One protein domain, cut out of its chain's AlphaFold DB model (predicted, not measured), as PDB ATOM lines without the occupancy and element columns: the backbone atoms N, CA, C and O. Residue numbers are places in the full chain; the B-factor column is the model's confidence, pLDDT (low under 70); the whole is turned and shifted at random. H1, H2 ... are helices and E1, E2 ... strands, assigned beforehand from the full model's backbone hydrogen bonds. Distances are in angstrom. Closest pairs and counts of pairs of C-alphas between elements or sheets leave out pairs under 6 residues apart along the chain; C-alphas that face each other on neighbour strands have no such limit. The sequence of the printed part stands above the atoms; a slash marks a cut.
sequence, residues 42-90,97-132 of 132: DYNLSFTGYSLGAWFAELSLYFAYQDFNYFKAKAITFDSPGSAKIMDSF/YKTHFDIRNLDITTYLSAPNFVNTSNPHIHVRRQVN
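Overview. This is residues 42 to 90 and 97 to 132 of the 132 residues of the protein "Lipase family protein" of Rickettsia bellii str. RML Mogi (UniProt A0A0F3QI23). A twisted sheet of four parallel strands forms a wall, with the long helix H1 lying along E1 and E2 over one face; no named helix is on the other face. The short helix H2 sits beyond H1, on the side away from the sheet, and the very short H3 lies off the ends of the strands, near the end of E3. The 85 printed residues hold three named helices and four named strands in the order E1 H1 E2 H2 E3 H3 E4; the sheet runs E1 E2 E3 E4, and the class is mixed, helices and strands. The whole is compact, with a radius of gyration of the C-alphas of 12.7 A, and spans 39 by 29 by 19 A.

Along the chain. E1, residues 45 to 50, begins with C-alpha 45 at (69.563, 110.398, 89.966) and is 17.3 A long. E2, residues 73 to 78, measures 17.1 A, E3, residues 108 to 112, 12.7 A, and E4, residues 127 to 130, 10.1 A, ending with C-alpha 130 at (62.125, 106.962, 67.739). H1, residues 52 to 66, is 21.1 A long and begins with C-alpha 52 at (77.631, 100.090, 75.544). H2 is residues 84 to 89, 8.7 A, and H3 is residues 117 to 120, 5.5 A.

Arrangement. E1 and E4 are the edge strands. E1 and E2 are parallel at 15 degrees, with N 47 and O 74 within hydrogen-bond range at 2.9 A. E2 and E3 are parallel at 6 degrees, with N 111 and O 77 at 2.8 A. E3 and E4 are parallel at 29 degrees, with N 129 and O 110 at 3.2 A. From edge to edge the strands' lines turn by 48 degrees. H1 is on the sheet at a height of 7.8 A, over E1 and E2, and runs along the strands, at 11 degrees to E1 on the local plane; with the sheet it makes two layers, a helix on one face of a sheet. The closest C-alphas of H1 and E2 are those of Ala 54 and Thr 77, 4.9 A apart. E1, H1, E2 and E3, H3, E4 are strand-helix-strand units, two parallel neighbour strands with a helix between them in the chain, each with a right-handed crossover. H2 is not on the sheet; it is close to H1 but not clearly touching, at a steep tilt of 52 degrees, the same way, with the C-alphas of Leu 59 and Met 87 closest at 7.4 A. H3 is not on the sheet either and is apart from H1 and H2; its closest C-alphas with E3 are those of Asn 119 and Leu 112, 7.5 A. In H1 and H2 every O i to N i+4 pair is within hydrogen-bond range; H3 is too short for such a pair.

Size, cuts and confidence. The C-alphas farthest apart are those of Tyr 97 and Asn 132, 42.6 A. Residues 91 to 96 are not printed, and C-alphas 90 and 97 are 16.8 A apart across this cut, in the link from H2 to E3. Of the links that are printed whole, none is long. The mean pLDDT of the printed part is 83.6; residues 97 to 100 and 125 to 132 are under 70.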
ATOM      1  N   ASP A  42      69.304 113.928  99.418       95.75
ATOM      2  CA  ASP A  42      67.942 113.897  98.871       95.75
ATOM      3  C   ASP A  42      67.834 114.293  97.383       95.75
ATOM      4  O   ASP A  42      66.901 114.968  96.945       95.75
ATOM      5  N   TYR A  43      68.806 113.867  96.577       97.81
ATOM      6  CA  TYR A  43      68.810 114.144  95.142       97.81
ATOM      7  C   TYR A  43      67.894 113.202  94.358       97.81
ATOM      8  O   TYR A  43      67.361 112.229  94.891       97.81
ATOM      9  N   ASN A  44      67.711 113.518  93.074       96.38
ATOM     10  CA  ASN A  44      67.221 112.586  92.061       96.38
ATOM     11  C   ASN A  44      68.404 112.186  91.179       96.38
ATOM     12  O   ASN A  44      69.238 113.030  90.848       96.38
ATOM     13  N   LEU A  45      68.461 110.919  90.773       96.81
ATOM     14  CA  LEU A  45      69.563 110.398  89.966       96.81
ATOM     15  C   LEU A  45      69.085 110.068  88.555       96.81
ATOM     16  O   LEU A  45      67.981 109.569  88.348       96.81
ATOM     17  N   SER A  46      69.909 110.358  87.556       96.94
ATOM     18  CA  SER A  46      69.639 109.971  86.173       96.94
ATOM     19  C   SER A  46      70.885 109.351  85.572       96.94
ATOM     20  O   SER A  46      71.920 110.005  85.477       96.94
ATOM     21  N   PHE A  47      70.775 108.089  85.170       97.75
ATOM     22  CA  PHE A  47      71.817 107.400  84.426       97.75
ATOM     23  C   PHE A  47      71.629 107.650  82.935       97.75
ATOM     24  O   PHE A  47      70.506 107.667  82.430       97.75
ATOM     25  N   THR A  48      72.725 107.846  82.212       97.50
ATOM     26  CA  THR A  48      72.668 108.024  80.763       97.50
ATOM     27  C   THR A  48      73.884 107.428  80.086       97.50
ATOM     28  O   THR A  48      74.924 107.222  80.709       97.50
ATOM     29  N   GLY A  49      73.740 107.134  78.802       95.44
ATOM     30  CA  GLY A  49      74.819 106.633  77.979       95.44
ATOM     31  C   GLY A  49      74.367 106.349  76.556       95.44
ATOM     32  O   GLY A  49      73.172 106.320  76.255       95.44
ATOM     33  N   TYR A  50      75.355 106.128  75.697       93.19
ATOM     34  CA  TYR A  50      75.188 105.719  74.308       93.19
ATOM     35  C   TYR A  50      75.790 104.327  74.106       93.19
ATOM     36  O   TYR A  50      76.844 104.027  74.674       93.19
ATOM     37  N   SER A  51      75.149 103.481  73.296       91.00
ATOM     38  CA  SER A  51      75.660 102.154  72.933       91.00
ATOM     39  C   SER A  51      75.991 101.296  74.170       91.00
ATOM     40  O   SER A  51      75.130 101.064  75.017       91.00
ATOM     41  N   LEU A  52      77.231 100.836  74.345       90.19
ATOM     42  CA  LEU A  52      77.631 100.090  75.544       90.19
ATOM     43  C   LEU A  52      77.439 100.905  76.842       90.19
ATOM     44  O   LEU A  52      77.080 100.347  77.876       90.19
ATOM     45  N   GLY A  53      77.600 102.229  76.794       93.00
ATOM     46  CA  GLY A  53      77.305 103.106  77.930       93.00
ATOM     47  C   GLY A  53      75.815 103.143  78.276       93.00
ATOM     48  O   GLY A  53      75.462 103.193  79.450       93.00
ATOM     49  N   ALA A  54      74.935 103.061  77.271       93.75
ATOM     50  CA  ALA A  54      73.497 102.912  77.496       93.75
ATOM     51  C   ALA A  54      73.194 101.606  78.239       93.75
ATOM     52  O   ALA A  54      72.430 101.607  79.198       93.75
ATOM     53  N   TRP A  55      73.848 100.513  77.852       92.62
ATOM     54  CA  TRP A  55      73.710  99.232  78.542       92.62
ATOM     55  C   TRP A  55      74.149  99.302  80.012       92.62
ATOM     56  O   TRP A  55      73.445  98.805  80.889       92.62
ATOM     57  N   PHE A  56      75.266  99.977  80.310       94.69
ATOM     58  CA  PHE A  56      75.686 100.207  81.696       94.69
ATOM     59  C   PHE A  56      74.719 101.108  82.467       94.69
ATOM     60  O   PHE A  56      74.454 100.832  83.630       94.69
ATOM     61  N   ALA A  57      74.148 102.135  81.835       96.12
ATOM     62  CA  ALA A  57      73.142 102.984  82.469       96.12
ATOM     63  C   ALA A  57      71.876 102.197  82.853       96.12
ATOM     64  O   ALA A  57      71.327 102.404  83.936       96.12
ATOM     65  N   GLU A  58      71.440 101.262  82.000       94.69
ATOM     66  CA  GLU A  58      70.340 100.340  82.311       94.69
ATOM     67  C   GLU A  58      70.703  99.452  83.517       94.69
ATOM     68  O   GLU A  58      69.920  99.351  84.463       94.69
ATOM     69  N   LEU A  59      71.907  98.860  83.535       93.19
ATOM     70  CA  LEU A  59      72.395  98.050  84.663       93.19
ATOM     71  C   LEU A  59      72.500  98.837  85.973       93.19
ATOM     72  O   LEU A  59      72.074  98.349  87.017       93.19
ATOM     73  N   SER A  60      73.021 100.060  85.930       95.56
ATOM     74  CA  SER A  60      73.101 100.936  87.099       95.56
ATOM     75  C   SER A  60      71.723 101.234  87.682       95.56
ATOM     76  O   SER A  60      71.554 101.207  88.899       95.56
ATOM     77  N   LEU A  61      70.706 101.450  86.843       95.81
ATOM     78  CA  LEU A  61      69.344 101.623  87.339       95.81
ATOM     79  C   LEU A  61      68.806 100.344  87.996       95.81
ATOM     80  O   LEU A  61      68.191 100.416  89.061       95.81
ATOM     81  N   TYR A  62      69.074  99.181  87.394       92.56
ATOM     82  CA  TYR A  62      68.726  97.889  87.985       92.56
ATOM     83  C   TYR A  62      69.331  97.736  89.389       92.56
ATOM     84  O   TYR A  62      68.586  97.487  90.336       92.56
ATOM     85  N   PHE A  63      70.641  97.962  89.554       92.12
ATOM     86  CA  PHE A  63      71.308  97.859  90.859       92.12
ATOM     87  C   PHE A  63      70.782  98.897  91.857       92.12
ATOM     88  O   PHE A  63      70.539  98.576  93.020       92.12
ATOM     89  N   ALA A  64      70.531 100.133  91.406       93.62
ATOM     90  CA  ALA A  64      69.951 101.180  92.244       93.62
ATOM     91  C   ALA A  64      68.602 100.754  92.842       93.62
ATOM     92  O   ALA A  64      68.373 100.963  94.033       93.62
ATOM     93  N   TYR A  65      67.727 100.131  92.049       92.25
ATOM     94  CA  TYR A  65      66.413  99.680  92.513       92.25
ATOM     95  C   TYR A  65      66.511  98.403  93.348       92.25
ATOM     96  O   TYR A  65      65.853  98.310  94.381       92.25
ATOM     97  N   GLN A  66      67.300  97.425  92.899       87.31
ATOM     98  CA  GLN A  66      67.357  96.099  93.511       87.31
ATOM     99  C   GLN A  66      68.238  96.004  94.733       87.31
ATOM    100  O   GLN A  66      67.777  95.589  95.794       87.31
ATOM    101  N   ASP A  67      69.489  96.403  94.592       87.50
ATOM    102  CA  ASP A  67      70.489  96.142  95.614       87.50
ATOM    103  C   ASP A  67      70.571  97.320  96.586       87.50
ATOM    104  O   ASP A  67      70.784  97.145  97.787       87.50
ATOM    105  N   PHE A  68      70.315  98.536  96.089       89.62
ATOM    106  CA  PHE A  68      70.459  99.759  96.874       89.62
ATOM    107  C   PHE A  68      69.135 100.414  97.268       89.62
ATOM    108  O   PHE A  68      69.172 101.408  97.988       89.62
ATOM    109  N   ASN A  69      67.967  99.875  96.899       91.31
ATOM    110  CA  ASN A  69      66.649 100.398  97.300       91.31
ATOM    111  C   ASN A  69      66.490 101.922  97.080       91.31
ATOM    112  O   ASN A  69      66.042 102.654  97.967       91.31
ATOM    113  N   TYR A  70      66.925 102.427  95.925       94.38
ATOM    114  CA  TYR A  70      66.901 103.845  95.579       94.38
ATOM    115  C   TYR A  70      66.022 104.109  94.351       94.38
ATOM    116  O   TYR A  70      66.470 104.101  93.206       94.38
ATOM    117  N   PHE A  71      64.744 104.374  94.618       93.31
ATOM    118  CA  PHE A  71      63.690 104.491  93.603       93.31
ATOM    119  C   PHE A  71      63.532 105.901  93.005       93.31
ATOM    120  O   PHE A  71      62.704 106.104  92.127       93.31
ATOM    121  N   LYS A  72      64.338 106.882  93.448       95.44
ATOM    122  CA  LYS A  72      64.427 108.233  92.845       95.44
ATOM    123  C   LYS A  72      65.387 108.290  91.644       95.44
ATOM    124  O   LYS A  72      65.760 109.371  91.184       95.44
ATOM    125  N   ALA A  73      65.840 107.129  91.172       96.38
ATOM    126  CA  ALA A  73      66.671 107.003  89.988       96.38
ATOM    127  C   ALA A  73      65.832 106.701  88.739       96.38
ATOM    128  O   ALA A  73      64.806 106.023  88.817       96.38
ATOM    129  N   LYS A  74      66.320 107.164  87.589       96.88
ATOM    130  CA  LYS A  74      65.825 106.818  86.250       96.88
ATOM    131  C   LYS A  74      66.986 106.651  85.274       96.88
ATOM    132  O   LYS A  74      68.114 107.037  85.593       96.88
ATOM    133  N   ALA A  75      66.724 106.137  84.076       96.25
ATOM    134  CA  ALA A  75      67.710 106.079  83.001       96.25
ATOM    135  C   ALA A  75      67.179 106.659  81.685       96.25
ATOM    136  O   ALA A  75      66.030 106.442  81.301       96.25
ATOM    137  N   ILE A  76      68.043 107.391  80.982       95.50
ATOM    138  CA  ILE A  76      67.792 107.914  79.638       95.50
ATOM    139  C   ILE A  76      68.920 107.431  78.736       95.50
ATOM    140  O   ILE A  76      70.065 107.847  78.911       95.50
ATOM    141  N   THR A  77      68.622 106.558  77.783       94.75
ATOM    142  CA  THR A  77      69.647 105.855  77.006       94.75
ATOM    143  C   THR A  77      69.486 106.054  75.508       94.75
ATOM    144  O   THR A  77      68.397 106.342  75.009       94.75
ATOM    145  N   PHE A  78      70.596 105.913  74.786       92.25
ATOM    146  CA  PHE A  78      70.664 106.108  73.341       92.25
ATOM    147  C   PHE A  78      71.305 104.890  72.678       92.25
ATOM    148  O   PHE A  78      72.388 104.467  73.080       92.25
ATOM    149  N   ASP A  79      70.637 104.321  71.676       89.25
ATOM    150  CA  ASP A  79      71.099 103.151  70.917       89.25
ATOM    151  C   ASP A  79      71.635 102.016  71.790       89.25
ATOM    152  O   ASP A  79      72.673 101.410  71.518       89.25
ATOM    153  N   SER A  80      70.902 101.735  72.867       89.69
ATOM    154  CA  SER A  80      71.191 100.606  73.742       89.69
ATOM    155  C   SER A  80      71.253  99.300  72.932       89.69
ATOM    156  O   SER A  80      70.427  99.091  72.039       89.69
ATOM    157  N   PRO A  81      72.182  98.380  73.238       88.31
ATOM    158  CA  PRO A  81      72.170  97.031  72.685       88.31
ATOM    159  C   PRO A  81      71.080  96.140  73.301       88.31
ATOM    160  O   PRO A  81      70.900  95.022  72.826       88.31
ATOM    161  N   GLY A  82      70.384  96.608  74.350       85.00
ATOM    162  CA  GLY A  82      69.363  95.878  75.107       85.00
ATOM    163  C   GLY A  82      69.944  95.026  76.245       85.00
ATOM    164  O   GLY A  82      70.866  94.236  76.043       85.00
ATOM    165  N   SER A  83      69.397  95.165  77.458       86.81
ATOM    166  CA  SER A  83      69.893  94.502  78.681       86.81
ATOM    167  C   SER A  83      68.918  93.509  79.336       86.81
ATOM    168  O   SER A  83      69.261  92.905  80.353       86.81
ATOM    169  N   ALA A  84      67.735  93.259  78.761       85.81
ATOM    170  CA  ALA A  84      66.699  92.456  79.430       85.81
ATOM    171  C   ALA A  84      67.189  91.050  79.822       85.81
ATOM    172  O   ALA A  84      67.052  90.633  80.969       85.81
ATOM    173  N   LYS A  85      67.856  90.352  78.889       81.69
ATOM    174  CA  LYS A  85      68.394  88.999  79.119       81.69
ATOM    175  C   LYS A  85      69.424  88.950  80.247       81.69
ATOM    176  O   LYS A  85      69.421  87.995  81.019       81.69
ATOM    177  N   ILE A  86      70.315  89.943  80.331       81.06
ATOM    178  CA  ILE A  86      71.358  89.936  81.362       81.06
ATOM    179  C   ILE A  86      70.752  90.223  82.738       81.06
ATOM    180  O   ILE A  86      71.087  89.535  83.695       81.06
ATOM    181  N   MET A  87      69.796  91.148  82.832       83.31
ATOM    182  CA  MET A  87      69.123  91.444  84.098       83.31
ATOM    183  C   MET A  87      68.269  90.270  84.574       83.31
ATOM    184  O   MET A  87      68.277  89.946  85.758       83.31
ATOM    185  N   ASP A  88      67.586  89.579  83.658       78.94
ATOM    186  CA  ASP A  88      66.863  88.350  83.991       78.94
ATOM    187  C   ASP A  88      67.800  87.258  84.524       78.94
ATOM    188  O   ASP A  88      67.413  86.511  85.420       78.94
ATOM    189  N   SER A  89      69.048  87.195  84.044       74.75
ATOM    190  CA  SER A  89      70.047  86.246  84.554       74.75
ATOM    191  C   SER A  89      70.502  86.532  85.993       74.75
ATOM    192  O   SER A  89      71.024  85.635  86.655       74.75
ATOM    193  N   PHE A  90      70.296  87.758  86.491       71.06
ATOM    194  CA  PHE A  90      70.613  88.138  87.871       71.06
ATOM    195  C   PHE A  90      69.510  87.776  88.862       71.06
ATOM    196  O   PHE A  90      69.751  87.791  90.072       71.06
ATOM    197  N   TYR A  97      58.387  85.409  98.044       50.94
ATOM    198  CA  TYR A  97      57.302  86.394  97.913       50.94
ATOM    199  C   TYR A  97      57.737  87.823  98.291       50.94
ATOM    200  O   TYR A  97      57.081  88.782  97.901       50.94
ATOM    201  N   LYS A  98      58.861  87.982  99.007       51.28
ATOM    202  CA  LYS A  98      59.456  89.290  99.337       51.28
ATOM    203  C   LYS A  98      60.458  89.810  98.295       51.28
ATOM    204  O   LYS A  98      60.906  90.940  98.428       51.28
ATOM    205  N   THR A  99      60.818  89.018  97.283       53.84
ATOM    206  CA  THR A  99      61.852  89.362  96.284       53.84
ATOM    207  C   THR A  99      61.287  89.493  94.869       53.84
ATOM    208  O   THR A  99      62.022  89.336  93.895       53.84
ATOM    209  N   HIS A 100      59.978  89.727  94.721       63.00
ATOM    210  CA  HIS A 100      59.368  89.878  93.401       63.00
ATOM    211  C   HIS A 100      59.688  91.259  92.816       63.00
ATOM    212  O   HIS A 100      58.927  92.214  92.972       63.00
ATOM    213  N   PHE A 101      60.819  91.354  92.125       72.44
ATOM    214  CA  PHE A 101      61.153  92.497  91.292       72.44
ATOM    215  C   PHE A 101      60.883  92.215  89.825       72.44
ATOM    216  O   PHE A 101      61.371  91.240  89.245       72.44
ATOM    217  N   ASP A 102      60.128  93.120  89.219       81.38
ATOM    218  CA  ASP A 102      59.882  93.112  87.792       81.38
ATOM    219  C   ASP A 102      60.753  94.170  87.117       81.38
ATOM    220  O   ASP A 102      60.563  95.367  87.331       81.38
ATOM    221  N   ILE A 103      61.688  93.724  86.275       81.75
ATOM    222  CA  ILE A 103      62.568  94.605  85.496       81.75
ATOM    223  C   ILE A 103      61.769  95.569  84.604       81.75
ATOM    224  O   ILE A 103      62.260  96.644  84.287       81.75
ATOM    225  N   ARG A 104      60.519  95.231  84.248       82.69
ATOM    226  CA  ARG A 104      59.618  96.092  83.459       82.69
ATOM    227  C   ARG A 104      59.155  97.340  84.214       82.69
ATOM    228  O   ARG A 104      58.654  98.264  83.585       82.69
ATOM    229  N   ASN A 105      59.324  97.376  85.536       85.31
ATOM    230  CA  ASN A 105      58.986  98.532  86.368       85.31
ATOM    231  C   ASN A 105      60.132  99.554  86.462       85.31
ATOM    232  O   ASN A 105      60.005 100.544  87.180       85.31
ATOM    233  N   LEU A 106      61.258  99.313  85.786       88.38
ATOM    234  CA  LEU A 106      62.370 100.256  85.733       88.38
ATOM    235  C   LEU A 106      62.005 101.491  84.895       88.38
ATOM    236  O   LEU A 106      61.582 101.362  83.747       88.38
ATOM    237  N   ASP A 107      62.226 102.688  85.449       92.62
ATOM    238  CA  ASP A 107      62.042 103.962  84.739       92.62
ATOM    239  C   ASP A 107      63.188 104.199  83.741       92.62
ATOM    240  O   ASP A 107      64.180 104.873  84.033       92.62
ATOM    241  N   ILE A 108      63.070 103.575  82.565       92.25
ATOM    242  CA  ILE A 108      64.026 103.690  81.462       92.25
ATOM    243  C   ILE A 108      63.321 104.275  80.241       92.25
ATOM    244  O   ILE A 108      62.347 103.716  79.735       92.25
ATOM    245  N   THR A 109      63.862 105.372  79.720       91.94
ATOM    246  CA  THR A 109      63.499 105.916  78.408       91.94
ATOM    247  C   THR A 109      64.649 105.704  77.437       91.94
ATOM    248  O   THR A 109      65.743 106.217  77.665       91.94
ATOM    249  N   THR A 110      64.386 105.018  76.324       89.50
ATOM    250  CA  THR A 110      65.418 104.720  75.324       89.50
ATOM    251  C   THR A 110      65.079 105.322  73.980       89.50
ATOM    252  O   THR A 110      63.995 105.109  73.427       89.50
ATOM    253  N   TYR A 111      66.061 106.030  73.446       89.44
ATOM    254  CA  TYR A 111      66.064 106.595  72.113       89.44
ATOM    255  C   TYR A 111      66.868 105.686  71.194       89.44
ATOM    256  O   TYR A 111      68.047 105.428  71.433       89.44
ATOM    257  N   LEU A 112      66.222 105.178  70.151       82.94
ATOM    258  CA  LEU A 112      66.885 104.389  69.117       82.94
ATOM    259  C   LEU A 112      66.980 105.236  67.849       82.94
ATOM    260  O   LEU A 112      65.977 105.817  67.421       82.94
ATOM    261  N   SER A 113      68.177 105.296  67.270       81.56
ATOM    262  CA  SER A 113      68.384 105.766  65.905       81.56
ATOM    263  C   SER A 113      67.972 104.667  64.913       81.56
ATOM    264  O   SER A 113      67.212 103.751  65.255       81.56
ATOM    265  N   ALA A 114      68.431 104.756  63.662       82.00
ATOM    266  CA  ALA A 114      68.113 103.762  62.645       82.00
ATOM    267  C   ALA A 114      68.417 102.332  63.153       82.00
ATOM    268  O   ALA A 114      69.487 102.092  63.728       82.00
ATOM    269  N   PRO A 115      67.492 101.371  62.952       79.44
ATOM    270  CA  PRO A 115      67.706  99.989  63.355       79.44
ATOM    271  C   PRO A 115      69.021  99.438  62.798       79.44
ATOM    272  O   PRO A 115      69.291  99.533  61.602       79.44
ATOM    273  N   ASN A 116      69.831  98.836  63.664       76.56
ATOM    274  CA  ASN A 116      71.067  98.165  63.295       76.56
ATOM    275  C   ASN A 116      71.241  96.879  64.110       76.56
ATOM    276  O   ASN A 116      70.578  96.664  65.122       76.56
ATOM    277  N   PHE A 117      72.174  96.024  63.686       75.75
ATOM    278  CA  PHE A 117      72.384  94.720  64.316       75.75
ATOM    279  C   PHE A 117      72.633  94.804  65.832       75.75
ATOM    280  O   PHE A 117      72.232  93.905  66.565       75.75
ATOM    281  N   VAL A 118      73.255  95.872  66.332       73.75
ATOM    282  CA  VAL A 118      73.553  96.027  67.761       73.75
ATOM    283  C   VAL A 118      72.285  96.331  68.557       73.75
ATOM    284  O   VAL A 118      72.028  95.665  69.558       73.75
ATOM    285  N   ASN A 119      71.470  97.289  68.108       70.25
ATOM    286  CA  ASN A 119      70.301  97.755  68.861       70.25
ATOM    287  C   ASN A 119      69.019  96.929  68.623       70.25
ATOM    288  O   ASN A 119      68.048  97.096  69.363       70.25
ATOM    289  N   THR A 120      69.004  95.999  67.660       73.25
ATOM    290  CA  THR A 120      67.847  95.115  67.406       73.25
ATOM    291  C   THR A 120      68.014  93.675  67.885       73.25
ATOM    292  O   THR A 120      67.022  92.950  67.955       73.25
ATOM    293  N   SER A 121      69.235  93.223  68.186       74.25
ATOM    294  CA  SER A 121      69.497  91.792  68.427       74.25
ATOM    295  C   SER A 121      69.103  91.291  69.818       74.25
ATOM    296  O   SER A 121      68.891  90.087  69.989       74.25
ATOM    297  N   ASN A 122      68.977  92.172  70.816       76.06
ATOM    298  CA  ASN A 122      68.526  91.786  72.155       76.06
ATOM    299  C   ASN A 122      67.207  92.457  72.542       76.06
ATOM    300  O   ASN A 122      66.920  93.577  72.116       76.06
ATOM    301  N   PRO A 123      66.398  91.785  73.381       77.56
ATOM    302  CA  PRO A 123      65.201  92.389  73.935       77.56
ATOM    303  C   PRO A 123      65.548  93.573  74.845       77.56
ATOM    304  O   PRO A 123      66.490  93.539  75.641       77.56
ATOM    305  N   HIS A 124      64.722  94.602  74.719       76.94
ATOM    306  CA  HIS A 124      64.759  95.838  75.489       76.94
ATOM    307  C   HIS A 124      63.699  95.820  76.588       76.94
ATOM    308  O   HIS A 124      62.691  95.127  76.461       76.94
ATOM    309  N   ILE A 125      63.917  96.598  77.645       66.81
ATOM    310  CA  ILE A 125      63.096  96.565  78.868       66.81
ATOM    311  C   ILE A 125      61.967  97.627  78.832       66.81
ATOM    312  O   ILE A 125      61.107  97.643  79.704       66.81
ATOM    313  N   HIS A 126      61.916  98.499  77.810       66.38
ATOM    314  CA  HIS A 126      61.264  99.820  77.898       66.38
ATOM    315  C   HIS A 126      60.355 100.236  76.724       66.38
ATOM    316  O   HIS A 126      60.271  99.590  75.674       66.38
ATOM    317  N   VAL A 127      59.671 101.370  76.945       57.81
ATOM    318  CA  VAL A 127      58.885 102.141  75.970       57.81
ATOM    319  C   VAL A 127      59.831 102.774  74.947       57.81
ATOM    320  O   VAL A 127      60.624 103.657  75.272       57.81
ATOM    321  N   ARG A 128      59.738 102.334  73.690       57.59
ATOM    322  CA  ARG A 128      60.597 102.816  72.599       57.59
ATOM    323  C   ARG A 128      60.147 104.198  72.135       57.59
ATOM    324  O   ARG A 128      58.971 104.379  71.818       57.59
ATOM    325  N   ARG A 129      61.081 105.141  72.015       59.81
ATOM    326  CA  ARG A 129      60.862 106.399  71.288       59.81
ATOM    327  C   ARG A 129      61.837 106.474  70.117       59.81
ATOM    328  O   ARG A 129      63.042 106.327  70.303       59.81
ATOM    329  N   GLN A 130      61.306 106.657  68.910       53.78
ATOM    330  CA  GLN A 130      62.125 106.962  67.739       53.78
ATOM    331  C   GLN A 130      62.507 108.439  67.776       53.78
ATOM    332  O   GLN A 130      61.658 109.289  68.048       53.78
ATOM    333  N   VAL A 131      63.781 108.726  67.525       56.00
ATOM    334  CA  VAL A 131      64.229 110.089  67.231       56.00
ATOM    335  C   VAL A 131      64.082 110.262  65.724       56.00
ATOM    336  O   VAL A 131      64.807 109.614  64.971       56.00
ATOM    337  N   ASN A 132      63.092 111.056  65.310       42.88
ATOM    338  CA  ASN A 132      62.923 111.506  63.925       42.88
ATOM    339  C   ASN A 132      63.665 112.822  63.715       42.88
ATOM    340  O   ASN A 132      63.578 113.673  64.631       42.88
TER     341      ASN A 132